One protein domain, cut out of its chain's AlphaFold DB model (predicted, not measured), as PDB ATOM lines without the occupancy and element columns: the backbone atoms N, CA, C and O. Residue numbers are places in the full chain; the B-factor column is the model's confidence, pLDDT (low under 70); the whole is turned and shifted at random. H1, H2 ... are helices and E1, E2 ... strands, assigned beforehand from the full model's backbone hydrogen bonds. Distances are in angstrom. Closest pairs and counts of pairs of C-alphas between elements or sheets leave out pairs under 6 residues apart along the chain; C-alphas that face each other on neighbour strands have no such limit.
ATOM      1  N   LEU A 202     -20.608  30.469 -16.923       89.25
ATOM      2  CA  LEU A 202     -21.860  31.137 -16.558       89.25
ATOM      3  C   LEU A 202     -21.655  32.427 -15.733       89.25
ATOM      4  O   LEU A 202     -22.350  33.418 -15.947       89.25
ATOM      5  N   GLU A 203     -20.722  32.432 -14.781       92.81
ATOM      6  CA  GLU A 203     -20.388  33.607 -13.967       92.81
ATOM      7  C   GLU A 203     -19.667  34.658 -14.824       92.81
ATOM      8  O   GLU A 203     -20.031  35.835 -14.822       92.81
ATOM      9  N   LEU A 204     -18.716  34.210 -15.646       93.00
ATOM     10  CA  LEU A 204     -18.022  35.051 -16.620       93.00
ATOM     11  C   LEU A 204     -19.018  35.648 -17.637       93.00
ATOM     12  O   LEU A 204     -18.893  36.814 -18.009       93.00
ATOM     13  N   GLN A 205     -20.054  34.898 -18.035       93.00
ATOM     14  CA  GLN A 205     -21.160  35.381 -18.867       93.00
ATOM     15  C   GLN A 205     -22.014  36.431 -18.138       93.00
ATOM     16  O   GLN A 205     -22.289  37.481 -18.717       93.00
ATOM     17  N   GLN A 206     -22.379  36.216 -16.868       94.56
ATOM     18  CA  GLN A 206     -23.122  37.194 -16.054       94.56
ATOM     19  C   GLN A 206     -22.378  38.529 -15.892       94.56
ATOM     20  O   GLN A 206     -23.007  39.591 -15.900       94.56
ATOM     21  N   GLN A 207     -21.043  38.487 -15.805       95.81
ATOM     22  CA  GLN A 207     -20.179  39.670 -15.740       95.81
ATOM     23  C   GLN A 207     -20.015  40.402 -17.093       95.81
ATOM     24  O   GLN A 207     -19.496  41.523 -17.116       95.81
ATOM     25  N   ARG A 208     -20.464  39.835 -18.231       96.69
ATOM     26  CA  ARG A 208     -20.358  40.494 -19.550       96.69
ATOM     27  C   ARG A 208     -21.180  41.783 -19.595       96.69
ATOM     28  O   ARG A 208     -22.330  41.832 -19.162       96.69
ATOM     29  N   GLN A 209     -20.603  42.817 -20.208       97.69
ATOM     30  CA  GLN A 209     -21.295  44.075 -20.487       97.69
ATOM     31  C   GLN A 209     -22.061  44.005 -21.814       97.69
ATOM     32  O   GLN A 209     -21.532  43.602 -22.857       97.69
ATOM     33  N   VAL A 210     -23.310  44.449 -21.770       98.00
ATOM     34  CA  VAL A 210     -24.272  44.482 -22.874       98.00
ATOM     35  C   VAL A 210     -24.841  45.891 -23.025       98.00
ATOM     36  O   VAL A 210     -24.791  46.705 -22.106       98.00
ATOM     37  N   VAL A 211     -25.352  46.197 -24.212       97.88
ATOM     38  CA  VAL A 211     -25.916  47.493 -24.580       97.88
ATOM     39  C   VAL A 211     -27.375  47.325 -24.963       97.88
ATOM     40  O   VAL A 211     -27.675  46.563 -25.876       97.88
ATOM     41  N   HIS A 212     -28.254  48.096 -24.322       97.81
ATOM     42  CA  HIS A 212     -29.632  48.315 -24.759       97.81
ATOM     43  C   HIS A 212     -29.739  49.648 -25.519       97.81
ATOM     44  O   HIS A 212     -29.310  50.693 -25.014       97.81
ATOM     45  N   PHE A 213     -30.328  49.632 -26.718       97.56
ATOM     46  CA  PHE A 213     -30.511  50.826 -27.550       97.56
ATOM     47  C   PHE A 213     -31.912  51.432 -27.407       97.56
ATOM     48  O   PHE A 213     -32.921  50.798 -27.713       97.56
ATOM     49  N   ASN A 214     -31.999  52.708 -27.021       97.06
ATOM     50  CA  ASN A 214     -33.294  53.379 -26.824       97.06
ATOM     51  C   ASN A 214     -33.904  53.964 -28.112       97.06
ATOM     52  O   ASN A 214     -35.066  54.372 -28.108       97.06
ATOM     53  N   VAL A 215     -33.145  54.024 -29.212       97.44
ATOM     54  CA  VAL A 215     -33.559  54.646 -30.484       97.44
ATOM     55  C   VAL A 215     -33.110  53.806 -31.677       97.44
ATOM     56  O   VAL A 215     -32.090  53.124 -31.603       97.44
ATOM     57  N   THR A 216     -33.820  53.926 -32.800       97.81
ATOM     58  CA  THR A 216     -33.349  53.414 -34.093       97.81
ATOM     59  C   THR A 216     -32.489  54.478 -34.776       97.81
ATOM     60  O   THR A 216     -33.005  55.548 -35.099       97.81
ATOM     61  N   LYS A 217     -31.188  54.226 -34.972       97.12
ATOM     62  CA  LYS A 217     -30.234  55.155 -35.619       97.12
ATOM     63  C   LYS A 217     -29.079  54.416 -36.303       97.12
ATOM     64  O   LYS A 217     -28.737  53.296 -35.939       97.12
ATOM     65  N   THR A 218     -28.423  55.096 -37.241       97.00
ATOM     66  CA  THR A 218     -27.169  54.651 -37.870       97.00
ATOM     67  C   THR A 218     -25.975  55.380 -37.251       97.00
ATOM     68  O   THR A 218     -26.023  56.594 -37.051       97.00
ATOM     69  N   CYS A 219     -24.884  54.671 -36.957       96.00
ATOM     70  CA  CYS A 219     -23.626  55.295 -36.546       96.00
ATOM     71  C   CYS A 219     -22.881  55.880 -37.765       96.00
ATOM     72  O   CYS A 219     -22.442  55.096 -38.605       96.00
ATOM     73  N   PRO A 220     -22.630  57.202 -37.854       94.62
ATOM     74  CA  PRO A 220     -21.954  57.796 -39.013       94.62
ATOM     75  C   PRO A 220     -20.461  57.433 -39.121       94.62
ATOM     76  O   PRO A 220     -19.865  57.611 -40.174       94.62
ATOM     77  N   ALA A 221     -19.842  56.918 -38.052       92.69
ATOM     78  CA  ALA A 221     -18.430  56.522 -38.047       92.69
ATOM     79  C   ALA A 221     -18.178  55.043 -38.398       92.69
ATOM     80  O   ALA A 221     -17.025  54.646 -38.541       92.69
ATOM     81  N   CYS A 222     -19.218  54.204 -38.483       93.81
ATOM     82  CA  CYS A 222     -19.061  52.786 -38.841       93.81
ATOM     83  C   CYS A 222     -20.256  52.188 -39.604       93.81
ATOM     84  O   CYS A 222     -20.366  50.970 -39.689       93.81
ATOM     85  N   ASN A 223     -21.179  53.029 -40.079       95.44
ATOM     86  CA  ASN A 223     -22.393  52.713 -40.846       95.44
ATOM     87  C   ASN A 223     -23.324  51.628 -40.270       95.44
ATOM     88  O   ASN A 223     -24.277  51.220 -40.930       95.44
ATOM     89  N   LYS A 224     -23.115  51.197 -39.020       95.25
ATOM     90  CA  LYS A 224     -23.977  50.217 -38.354       95.25
ATOM     91  C   LYS A 224     -25.315  50.858 -37.988       95.25
ATOM     92  O   LYS A 224     -25.347  51.830 -37.228       95.25
ATOM     93  N   THR A 225     -26.397  50.291 -38.508       96.44
ATOM     94  CA  THR A 225     -27.770  50.505 -38.051       96.44
ATOM     95  C   THR A 225     -28.019  49.738 -36.752       96.44
ATOM     96  O   THR A 225     -27.618  48.585 -36.613       96.44
ATOM     97  N   VAL A 226     -28.691  50.377 -35.799       96.75
ATOM     98  CA  VAL A 226     -29.225  49.737 -34.588       96.75
ATOM     99  C   VAL A 226     -30.683  50.139 -34.411       96.75
ATOM    100  O   VAL A 226     -31.061  51.255 -34.779       96.75
ATOM    101  N   SER A 227     -31.493  49.240 -33.860       97.19
ATOM    102  CA  SER A 227     -32.933  49.419 -33.653       97.19
ATOM    103  C   SER A 227     -33.277  49.698 -32.190       97.19
ATOM    104  O   SER A 227     -32.640  49.176 -31.276       97.19
ATOM    105  N   ARG A 228     -34.340  50.473 -31.946       97.31
ATOM    106  CA  ARG A 228     -34.900  50.648 -30.597       97.31
ATOM    107  C   ARG A 228     -35.288  49.291 -29.993       97.31
ATOM    108  O   ARG A 228     -35.994  48.517 -30.631       97.31
ATOM    109  N   GLY A 229     -34.865  49.041 -28.755       95.88
ATOM    110  CA  GLY A 229     -35.090  47.788 -28.029       95.88
ATOM    111  C   GLY A 229     -34.103  46.667 -28.372       95.88
ATOM    112  O   GLY A 229     -34.137  45.624 -27.726       95.88
ATOM    113  N   GLN A 230     -33.210  46.865 -29.350       96.62
ATOM    114  CA  GLN A 230     -32.158  45.902 -29.666       96.62
ATOM    115  C   GLN A 230     -31.144  45.827 -28.518       96.62
ATOM    116  O   GLN A 230     -30.757  46.856 -27.952       96.62
ATOM    117  N   VAL A 231     -30.703  44.605 -28.207       97.62
ATOM    118  CA  VAL A 231     -29.711  44.326 -27.165       97.62
ATOM    119  C   VAL A 231     -28.550  43.529 -27.756       97.62
ATOM    120  O   VAL A 231     -28.766  42.547 -28.464       97.62
ATOM    121  N   GLU A 232     -27.318  43.968 -27.501       97.19
ATOM    122  CA  GLU A 232     -26.092  43.374 -28.058       97.19
ATOM    123  C   GLU A 232     -24.944  43.420 -27.039       97.19
ATOM    124  O   GLU A 232     -24.899  44.314 -26.196       97.19
ATOM    125  N   TYR A 233     -23.958  42.521 -27.135       97.12
ATOM    126  CA  TYR A 233     -22.726  42.654 -26.348       97.12
ATOM    127  C   TYR A 233     -21.972  43.941 -26.692       97.12
ATOM    128  O   TYR A 233     -21.778  44.269 -27.866       97.12
ATOM    129  N   LEU A 234     -21.467  44.633 -25.670       96.56
ATOM    130  CA  LEU A 234     -20.821  45.941 -25.805       96.56
ATOM    131  C   LEU A 234     -19.688  46.001 -26.869       96.56
ATOM    132  O   LEU A 234     -19.656  46.980 -27.620       96.56
ATOM    133  N   PRO A 235     -18.803  44.990 -27.034       94.62
ATOM    134  CA  PRO A 235     -17.776  45.006 -28.085       94.62
ATOM    135  C   PRO A 235     -18.322  44.882 -29.520       94.62
ATOM    136  O   PRO A 235     -17.648  45.291 -30.464       94.62
ATOM    137  N   VAL A 236     -19.524  44.318 -29.691       94.75
ATOM    138  CA  VAL A 236     -20.206  44.108 -30.987       94.75
ATOM    139  C   VAL A 236     -21.192  45.249 -31.289       94.75
ATOM    140  O   VAL A 236     -21.480  45.547 -32.453       94.75
ATOM    141  N   ALA A 237     -21.673  45.931 -30.245       95.19
ATOM    142  CA  ALA A 237     -22.679  46.987 -30.312       95.19
ATOM    143  C   ALA A 237     -22.282  48.134 -31.259       95.19
ATOM    144  O   ALA A 237     -22.994  48.424 -32.218       95.19
ATOM    145  N   CYS A 238     -21.118  48.763 -31.050       96.06
ATOM    146  CA  CYS A 238     -20.541  49.714 -32.006       96.06
ATOM    147  C   CYS A 238     -19.039  49.927 -31.758       96.06
ATOM    148  O   CYS A 238     -18.644  50.453 -30.718       96.06
ATOM    149  N   ALA A 239     -18.194  49.619 -32.747       93.88
ATOM    150  CA  ALA A 239     -16.733  49.707 -32.623       93.88
ATOM    151  C   ALA A 239     -16.180  51.134 -32.397       93.88
ATOM    152  O   ALA A 239     -15.042  51.285 -31.945       93.88
ATOM    153  N   ALA A 240     -16.957  52.178 -32.714       94.62
ATOM    154  CA  ALA A 240     -16.608  53.571 -32.422       94.62
ATOM    155  C   ALA A 240     -16.989  53.969 -30.983       94.62
ATOM    156  O   ALA A 240     -16.192  54.603 -30.294       94.62
ATOM    157  N   ALA A 241     -18.169  53.552 -30.509       95.50
ATOM    158  CA  ALA A 241     -18.606  53.785 -29.132       95.50
ATOM    159  C   ALA A 241     -17.771  52.988 -28.123       95.50
ATOM    160  O   ALA A 241     -17.322  53.550 -27.131       95.50
ATOM    161  N   TRP A 242     -17.493  51.711 -28.409       95.31
ATOM    162  CA  TRP A 242     -16.655  50.862 -27.559       95.31
ATOM    163  C   TRP A 242     -15.257  51.460 -27.363       95.31
ATOM    164  O   TRP A 242     -14.786  51.565 -26.235       95.31
ATOM    165  N   ARG A 243     -14.621  51.955 -28.437       94.94
ATOM    166  CA  ARG A 243     -13.329  52.653 -28.332       94.94
ATOM    167  C   ARG A 243     -13.399  53.925 -27.484       94.94
ATOM    168  O   ARG A 243     -12.423  54.220 -26.811       94.94
ATOM    169  N   PHE A 244     -14.508  54.666 -27.500       95.00
ATOM    170  CA  PHE A 244     -14.681  55.819 -26.609       95.00
ATOM    171  C   PHE A 244     -14.845  55.383 -25.143       95.00
ATOM    172  O   PHE A 244     -14.127  55.871 -24.278       95.00
ATOM    173  N   LEU A 245     -15.732  54.418 -24.871       94.62
ATOM    174  CA  LEU A 245     -16.013  53.918 -23.518       94.62
ATOM    175  C   LEU A 245     -14.790  53.264 -22.851       94.62
ATOM    176  O   LEU A 245     -14.615  53.391 -21.646       94.62
ATOM    177  N   MET A 246     -13.916  52.624 -23.634       94.75
ATOM    178  CA  MET A 246     -12.647  52.045 -23.167       94.75
ATOM    179  C   MET A 246     -11.471  53.045 -23.141       94.75
ATOM    180  O   MET A 246     -10.332  52.638 -22.935       94.75
ATOM    181  N   GLY A 247     -11.691  54.335 -23.421       95.38
ATOM    182  CA  GLY A 247     -10.638  55.363 -23.431       95.38
ATOM    183  C   GLY A 247      -9.702  55.362 -24.655       95.38
ATOM    184  O   GLY A 247      -8.925  56.299 -24.822       95.38
ATOM    185  N   TYR A 248      -9.810  54.390 -25.568       94.81
ATOM    186  CA  TYR A 248      -9.050  54.334 -26.832       94.81
ATOM    187  C   TYR A 248      -9.408  55.442 -27.847       94.81
ATOM    188  O   TYR A 248      -8.812  55.516 -28.922       94.81
ATOM    189  N   SER A 249     -10.403  56.286 -27.562       93.81
ATOM    190  CA  SER A 249     -10.767  57.453 -28.367       93.81
ATOM    191  C   SER A 249     -11.208  58.598 -27.465       93.81
ATOM    192  O   SER A 249     -12.156  58.456 -26.703       93.81
ATOM    193  N   VAL A 250     -10.590  59.768 -27.627       89.81
ATOM    194  CA  VAL A 250     -10.953  61.000 -26.900       89.81
ATOM    195  C   VAL A 250     -12.235  61.647 -27.467       89.81
ATOM    196  O   VAL A 250     -12.820  62.543 -26.864       89.81
ATOM    197  N   SER A 251     -12.704  61.218 -28.648       89.12
ATOM    198  CA  SER A 251     -13.754  61.910 -29.408       89.12
ATOM    199  C   SER A 251     -15.071  61.129 -29.460       89.12
ATOM    200  O   SER A 251     -15.334  60.385 -30.409       89.12
ATOM    201  N   SER A 252     -15.946  61.357 -28.477       83.94
ATOM    202  CA  SER A 252     -17.341  60.878 -28.493       83.94
ATOM    203  C   SER A 252     -18.145  61.437 -29.667       83.94
ATOM    204  O   SER A 252     -18.979  60.736 -30.237       83.94
ATOM    205  N   ARG A 253     -17.854  62.681 -30.080       83.62
ATOM    206  CA  ARG A 253     -18.582  63.432 -31.125       83.62
ATOM    207  C   ARG A 253     -18.691  62.696 -32.469       83.62
ATOM    208  O   ARG A 253     -19.585  63.003 -33.247       83.62
ATOM    209  N   LYS A 254     -17.811  61.723 -32.742       86.81
ATOM    210  CA  LYS A 254     -17.838  60.898 -33.963       86.81
ATOM    211  C   LYS A 254     -18.895  59.783 -33.933       86.81
ATOM    212  O   LYS A 254     -19.290  59.305 -34.991       86.81
ATOM    213  N   CYS A 255     -19.375  59.357 -32.762       93.88
ATOM    214  CA  CYS A 255     -20.351  58.273 -32.640       93.88
ATOM    215  C   CYS A 255     -21.684  58.771 -32.062       93.88
ATOM    216  O   CYS A 255     -21.907  58.765 -30.852       93.88
ATOM    217  N   GLY A 256     -22.615  59.118 -32.955       93.50
ATOM    218  CA  GLY A 256     -23.973  59.560 -32.608       93.50
ATOM    219  C   GLY A 256     -24.865  58.522 -31.905       93.50
ATOM    220  O   GLY A 256     -26.032  58.814 -31.664       93.50
ATOM    221  N   LEU A 257     -24.349  57.329 -31.578       95.75
ATOM    222  CA  LEU A 257     -25.046  56.325 -30.767       95.75
ATOM    223  C   LEU A 257     -24.737  56.429 -29.265       95.75
ATOM    224  O   LEU A 257     -25.541  55.941 -28.478       95.75
ATOM    225  N   ILE A 258     -23.625  57.058 -28.849       95.50
ATOM    226  CA  ILE A 258     -23.161  57.053 -27.441       95.50
ATOM    227  C   ILE A 258     -24.232  57.596 -26.480       95.50
ATOM    228  O   ILE A 258     -24.484  56.996 -25.443       95.50
ATOM    229  N   GLY A 259     -24.927  58.678 -26.848       95.31
ATOM    230  CA  GLY A 259     -26.012  59.260 -26.042       95.31
ATOM    231  C   GLY A 259     -27.342  58.488 -26.061       95.31
ATOM    232  O   GLY A 259     -28.340  58.996 -25.557       95.31
ATOM    233  N   HIS A 260     -27.395  57.305 -26.682       96.31
ATOM    234  CA  HIS A 260     -28.611  56.493 -26.828       96.31
ATOM    235  C   HIS A 260     -28.423  55.010 -26.462       96.31
ATOM    236  O   HIS A 260     -29.339  54.208 -26.673       96.31
ATOM    237  N   MET A 261     -27.251  54.651 -25.930       96.62
ATOM    238  CA  MET A 261     -26.924  53.312 -25.446       96.62
ATOM    239  C   MET A 261     -26.864  53.285 -23.922       96.62
ATOM    240  O   MET A 261     -26.155  54.079 -23.310       96.62
ATOM    241  N   HIS A 262     -27.575  52.337 -23.316       97.56
ATOM    242  CA  HIS A 262     -27.441  52.020 -21.899       97.56
ATOM    243  C   HIS A 262     -26.559  50.785 -21.755       97.56
ATOM    244  O   HIS A 262     -26.914  49.720 -22.260       97.56
ATOM    245  N   VAL A 263     -25.415  50.939 -21.085       97.56
ATOM    246  CA  VAL A 263     -24.552  49.813 -20.713       97.56
ATOM    247  C   VAL A 263     -25.125  49.166 -19.454       97.56
ATOM    248  O   VAL A 263     -25.358  49.849 -18.458       97.56
ATOM    249  N   LEU A 264     -25.356  47.860 -19.519       97.75
ATOM    250  CA  LEU A 264     -25.892  47.008 -18.456       97.75
ATOM    251  C   LEU A 264     -24.982  45.773 -18.315       97.75
ATOM    252  O   LEU A 264     -24.218  45.463 -19.236       97.75
ATOM    253  N   ARG A 265     -25.046  45.042 -17.197       97.62
ATOM    254  CA  ARG A 265     -24.442  43.698 -17.110       97.62
ATOM    255  C   ARG A 265     -25.451  42.670 -17.609       97.62
ATOM    256  O   ARG A 265     -26.654  42.909 -17.539       97.62
ATOM    257  N   TYR A 266     -24.989  41.510 -18.069       97.69
ATOM    258  CA  TYR A 266     -25.881  40.456 -18.562       97.69
ATOM    259  C   TYR A 266     -26.912  40.010 -17.511       97.69
ATOM    260  O   TYR A 266     -28.075  39.785 -17.840       97.69
ATOM    261  N   ALA A 267     -26.514  39.976 -16.234       96.81
ATOM    262  CA  ALA A 267     -27.398  39.680 -15.105       96.81
ATOM    263  C   ALA A 267     -28.507  40.730 -14.852       96.81
ATOM    264  O   ALA A 267     -29.495  40.406 -14.199       96.81
ATOM    265  N   ASP A 268     -28.376  41.961 -15.367       97.62
ATOM    266  CA  ASP A 268     -29.355  43.048 -15.173       97.62
ATOM    267  C   ASP A 268     -30.462  43.067 -16.260       97.62
ATOM    268  O   ASP A 268     -31.351  43.922 -16.237       97.62
ATOM    269  N   LEU A 269     -30.405  42.160 -17.244       97.44
ATOM    270  CA  LEU A 269     -31.397  42.031 -18.324       97.44
ATOM    271  C   LEU A 269     -32.616  41.205 -17.898       97.44
ATOM    272  O   LEU A 269     -32.547  40.342 -17.026       97.44
ATOM    273  N   ARG A 270     -33.740  41.399 -18.601       97.50
ATOM    274  CA  ARG A 270     -34.884  40.477 -18.513       97.50
ATOM    275  C   ARG A 270     -34.550  39.141 -19.176       97.50
ATOM    276  O   ARG A 270     -33.886  39.120 -20.211       97.50
ATOM    277  N   LEU A 271     -35.107  38.052 -18.646       96.81
ATOM    278  CA  LEU A 271     -34.911  36.688 -19.155       96.81
ATOM    279  C   LEU A 271     -35.223  36.551 -20.660       96.81
ATOM    280  O   LEU A 271     -34.489  35.893 -21.388       96.81
ATOM    281  N   GLU A 272     -36.261  37.234 -21.148       96.75
ATOM    282  CA  GLU A 272     -36.618  37.288 -22.577       96.75
ATOM    283  C   GLU A 272     -35.499  37.911 -23.433       96.75
ATOM    284  O   GLU A 272     -35.179  37.418 -24.514       96.75
ATOM    285  N   GLN A 273     -34.866  38.981 -22.936       96.69
ATOM    286  CA  GLN A 273     -33.777  39.681 -23.623       96.69
ATOM    287  C   GLN A 273     -32.473  38.877 -23.573       96.69
ATOM    288  O   GLN A 273     -31.736  38.871 -24.555       96.69
ATOM    289  N   GLN A 274     -32.213  38.169 -22.469       97.19
ATOM    290  CA  GLN A 274     -31.115  37.201 -22.352       97.19
ATOM    291  C   GLN A 274     -31.271  36.093 -23.404       97.19
ATOM    292  O   GLN A 274     -30.405  35.931 -24.261       97.19
ATOM    293  N   GLN A 275     -32.429  35.423 -23.447       96.75
ATOM    294  CA  GLN A 275     -32.723  34.378 -24.436       96.75
ATOM    295  C   GLN A 275     -32.625  34.882 -25.887       96.75
ATOM    296  O   GLN A 275     -32.087  34.180 -26.745       96.75
ATOM    297  N   GLN A 276     -33.100  36.098 -26.175       96.06
ATOM    298  CA  GLN A 276     -32.969  36.709 -27.501       96.06
ATOM    299  C   GLN A 276     -31.499  36.983 -27.874       96.06
ATOM    300  O   GLN A 276     -31.111  36.815 -29.032       96.06
ATOM    301  N   LEU A 277     -30.674  37.392 -26.908       96.62
ATOM    302  CA  LEU A 277     -29.257  37.687 -27.108       96.62
ATOM    303  C   LEU A 277     -28.439  36.398 -27.299       96.62
ATOM    304  O   LEU A 277     -27.681  36.317 -28.266       96.62
ATOM    305  N   ASP A 278     -28.679  35.362 -26.489       95.81
ATOM    306  CA  ASP A 278     -28.103  34.018 -26.666       95.81
ATOM    307  C   ASP A 278     -28.511  33.391 -28.015       95.81
ATOM    308  O   ASP A 278     -27.697  32.760 -28.696       95.81
ATOM    309  N   ALA A 279     -29.763  33.578 -28.451       96.25
ATOM    310  CA  ALA A 279     -30.226  33.123 -29.763       96.25
ATOM    311  C   ALA A 279     -29.501  33.850 -30.911       96.25
ATOM    312  O   ALA A 279     -29.061  33.207 -31.867       96.25
ATOM    313  N   ASN A 280     -29.318  35.171 -30.798       95.00
ATOM    314  CA  ASN A 280     -28.544  35.960 -31.757       95.00
ATOM    315  C   ASN A 280     -27.063  35.543 -31.788       95.00
ATOM    316  O   ASN A 280     -26.505  35.399 -32.875       95.00
ATOM    317  N   GLU A 281     -26.434  35.296 -30.633       94.50
ATOM    318  CA  GLU A 281     -25.051  34.804 -30.550       94.50
ATOM    319  C   GLU A 281     -24.914  33.437 -31.242       94.50
ATOM    320  O   GLU A 281     -24.069  33.281 -32.125       94.50
ATOM    321  N   ARG A 282     -25.808  32.480 -30.957       96.19
ATOM    322  CA  ARG A 282     -25.827  31.161 -31.621       96.19
ATOM    323  C   ARG A 282     -26.033  31.255 -33.136       96.19
ATOM    324  O   ARG A 282     -25.450  30.467 -33.882       96.19
ATOM    325  N   MET A 283     -26.837  32.205 -33.618       96.06
ATOM    326  CA  MET A 283     -27.019  32.440 -35.057       96.06
ATOM    327  C   MET A 283     -25.773  33.057 -35.710       96.06
ATOM    328  O   MET A 283     -25.391  32.632 -36.801       96.06
ATOM    329  N   GLN A 284     -25.091  33.990 -35.035       93.75
ATOM    330  CA  GLN A 284     -23.822  34.556 -35.510       93.75
ATOM    331  C   GLN A 284     -22.698  33.509 -35.527       93.75
ATOM    332  O   GLN A 284     -21.970  33.419 -36.513       93.75
ATOM    333  N   GLN A 285     -22.596  32.670 -34.490       95.06
ATOM    334  CA  GLN A 285     -21.643  31.556 -34.425       95.06
ATOM    335  C   GLN A 285     -21.848  30.567 -35.584       95.06
ATOM    336  O   GLN A 285     -20.883  30.208 -36.258       95.06
ATOM    337  N   LYS A 286     -23.100  30.181 -35.880       97.62
ATOM    338  CA  LYS A 286     -23.429  29.334 -37.040       97.62
ATOM    339  C   LYS A 286     -23.016  29.983 -38.362       97.62
ATOM    340  O   LYS A 286     -22.335  29.344 -39.157       97.62
ATOM    341  N   ALA A 287     -23.371  31.252 -38.580       96.88
ATOM    342  CA  ALA A 287     -23.008  31.972 -39.801       96.88
ATOM    343  C   ALA A 287     -21.480  32.081 -39.985       96.88
ATOM    344  O   ALA A 287     -20.978  31.880 -41.092       96.88
ATOM    345  N   ALA A 288     -20.736  32.334 -38.904       96.56
ATOM    346  CA  ALA A 288     -19.275  32.365 -38.916       96.56
ATOM    347  C   ALA A 288     -18.663  30.986 -39.225       96.56
ATOM    348  O   ALA A 288     -17.745  30.902 -40.039       96.56
ATOM    349  N   ALA A 289     -19.197  29.906 -38.644       97.81
ATOM    350  CA  ALA A 289     -18.749  28.542 -38.924       97.81
ATOM    351  C   ALA A 289     -19.000  28.136 -40.389       97.81
ATOM    352  O   ALA A 289     -18.105  27.601 -41.040       97.81
ATOM    353  N   THR A 290     -20.176  28.449 -40.946       98.12
ATOM    354  CA  THR A 290     -20.477  28.209 -42.370       98.12
ATOM    355  C   THR A 290     -19.567  29.025 -43.293       98.12
ATOM    356  O   THR A 290     -19.098  28.502 -44.303       98.12
ATOM    357  N   ALA A 291     -19.267  30.282 -42.946       97.81
ATOM    358  CA  ALA A 291     -18.331  31.109 -43.708       97.81
ATOM    359  C   ALA A 291     -16.899  30.544 -43.673       97.81
ATOM    360  O   ALA A 291     -16.262  30.448 -44.720       97.81
ATOM    361  N   ALA A 292     -16.417  30.111 -42.504       97.94
ATOM    362  CA  ALA A 292     -15.100  29.491 -42.356       97.94
ATOM    363  C   ALA A 292     -14.990  28.167 -43.135       97.94
ATOM    364  O   ALA A 292     -14.003  27.951 -43.833       97.94
ATOM    365  N   TYR A 293     -16.022  27.317 -43.092       98.31
ATOM    366  CA  TYR A 293     -16.074  26.081 -43.880       98.31
ATOM    367  C   TYR A 293     -16.030  26.356 -45.393       98.31
ATOM    368  O   TYR A 293     -15.263  25.723 -46.116       98.31
ATOM    369  N   LYS A 294     -16.780  27.359 -45.878       98.38
ATOM    370  CA  LYS A 294     -16.728  27.774 -47.291       98.38
ATOM    371  C   LYS A 294     -15.327  28.247 -47.698       98.38
ATOM    372  O   LYS A 294     -14.852  27.868 -48.762       98.38
ATOM    373  N   GLN A 295     -14.648  29.010 -46.839       97.88
ATOM    374  CA  GLN A 295     -13.268  29.452 -47.077       97.88
ATOM    375  C   GLN A 295     -12.250  28.301 -47.069       97.88
ATOM    376  O   GLN A 295     -11.255  28.380 -47.782       97.88
ATOM    377  N   GLN A 296     -12.483  27.235 -46.295       97.94
ATOM    378  CA  GLN A 296     -11.646  26.031 -46.329       97.94
ATOM    379  C   GLN A 296     -11.818  25.257 -47.641       97.94
ATOM    380  O   GLN A 296     -10.826  24.815 -48.210       97.94
ATOM    381  N   LEU A 297     -13.048  25.144 -48.151       98.31
ATOM    382  CA  LEU A 297     -13.327  24.494 -49.435       98.31
ATOM    383  C   LEU A 297     -12.718  25.292 -50.606       98.31
ATOM    384  O   LEU A 297     -11.946  24.737 -51.382       98.31
ATOM    385  N   GLU A 298     -12.913  26.616 -50.639       98.19
ATOM    386  CA  GLU A 298     -12.269  27.540 -51.600       98.19
ATOM    387  C   GLU A 298     -10.724  27.562 -51.540       98.19
ATOM    388  O   GLU A 298     -10.082  28.159 -52.410       98.19
ATOM    389  N   ALA A 299     -10.130  26.966 -50.499       97.88
ATOM    390  CA  ALA A 299      -8.688  26.813 -50.313       97.88
ATOM    391  C   ALA A 299      -8.179  25.381 -50.572       97.88
ATOM    392  O   ALA A 299      -6.969  25.194 -50.637       97.88
ATOM    393  N   GLN A 300      -9.067  24.390 -50.723       98.06
ATOM    394  CA  GLN A 300      -8.734  23.038 -51.201       98.06
ATOM    395  C   GLN A 300      -8.881  22.907 -52.725       98.06
ATOM    396  O   GLN A 300      -8.279  22.024 -53.326       98.06
ATOM    397  N   GLU A 301      -9.646  23.799 -53.360       97.38
ATOM    398  CA  GLU A 301      -9.797  23.907 -54.820       97.38
ATOM    399  C   GLU A 301      -8.665  24.727 -55.498       97.38
ATOM    400  O   GLU A 301      -8.845  25.218 -56.614       97.38
ATOM    401  N   ARG A 302      -7.518  24.924 -54.826       93.38
ATOM    402  CA  ARG A 302      -6.386  25.768 -55.267       93.38
ATOM    403  C   ARG A 302      -5.039  25.068 -55.131       93.38
ATOM    404  O   ARG A 302      -4.206  25.310 -56.030       93.38
TER     405      ARG A 302
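This is residues 202 to 302 of the 302 residues of an uncharacterized protein of Eimeria maxima (UniProt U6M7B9). A small body is built on a three-stranded sheet, E2, E1 and E3, and one long helix, H4, begins beside it and sticks out far beyond it with residues 282 to 300 as an arm. The short helix H2 packs on the sheet, H3 follows close by among long loops, and H1 lies away from the sheet, ahead of E1. The printed part has 101 residues with four named helices and three named strands, in the order H1 E1 E2 H2 H3 E3 H4; the sheet, in the order E2 E1 E3, is antiparallel and the class is mixed, helices and strands. The whole is loose, with a radius of gyration of the C-alphas of 16.1 A and spans of 48 by 32 by 24 A.

Begin at H1, residues 202 to 206, which is not on the sheet. A tight link leads to E1, residues 209 to 213, the inner strand. E2, residues 231 to 233, forms a hairpin with E1; look for N 211 and O 232, 2.8 A apart. Next comes H2, residues 234 to 237, which is on the sheet at a height of 8.1 A, only just over none of its strands, since E2 and E1 have 2 of its C-alphas each; the closest C-alphas of H2 and E1 are those of Leu 234 and Val 210, 4.8 A apart. H3, residues 239 to 245, is close to H2 but not clearly touching, with the C-alphas of Pro 235 and Trp 242 closest at 6.0 A. E3, residues 261 to 265, is antiparallel to E1 at 146 degrees; find N 210 and O 264, 2.9 A apart. E2, H2, H3 and E3 make a split strand-helix-strand unit, two strands running the same way with E1 between them, and its crossover is right-handed. H4, residues 271 to 300, only grazes the sheet with residues 273 to 281; its closest C-alpha to E2 is that of Leu 277, 6.6 A from Glu 232. H4 is apart from H1, H2 and H3. Each O i to N i+4 pair is within hydrogen-bond range in H1 and H4, and 2 of 3 are in H3; H2 is too short for such a pair.

Find C-alpha 202 at (-21.860, 31.137, -16.558), where H1 begins. E1 runs 13.4 A from C-alpha 209 at (-21.295, 44.075, -20.487), E3 runs 13.0 A, and H3 runs 10.1 A. H4 runs 43.6 A to C-alpha 300 at (-8.734, 23.038, -51.201).

The C-alphas of Asp 268 and Arg 302, the two farthest apart, are 49.3 A apart. Residues 282 to 302, of which 282 to 300 belong to H4, stand free; the body without them spans 34 by 25 by 18 A. The links E1 to E2 and H3 to E3 are long, at 17 and 15 residues, and residues 217 to 218 pair antiparallel with 225 to 226 in the first. The printed part has no cut, its mean pLDDT is 95.7, and no printed residue is under 70.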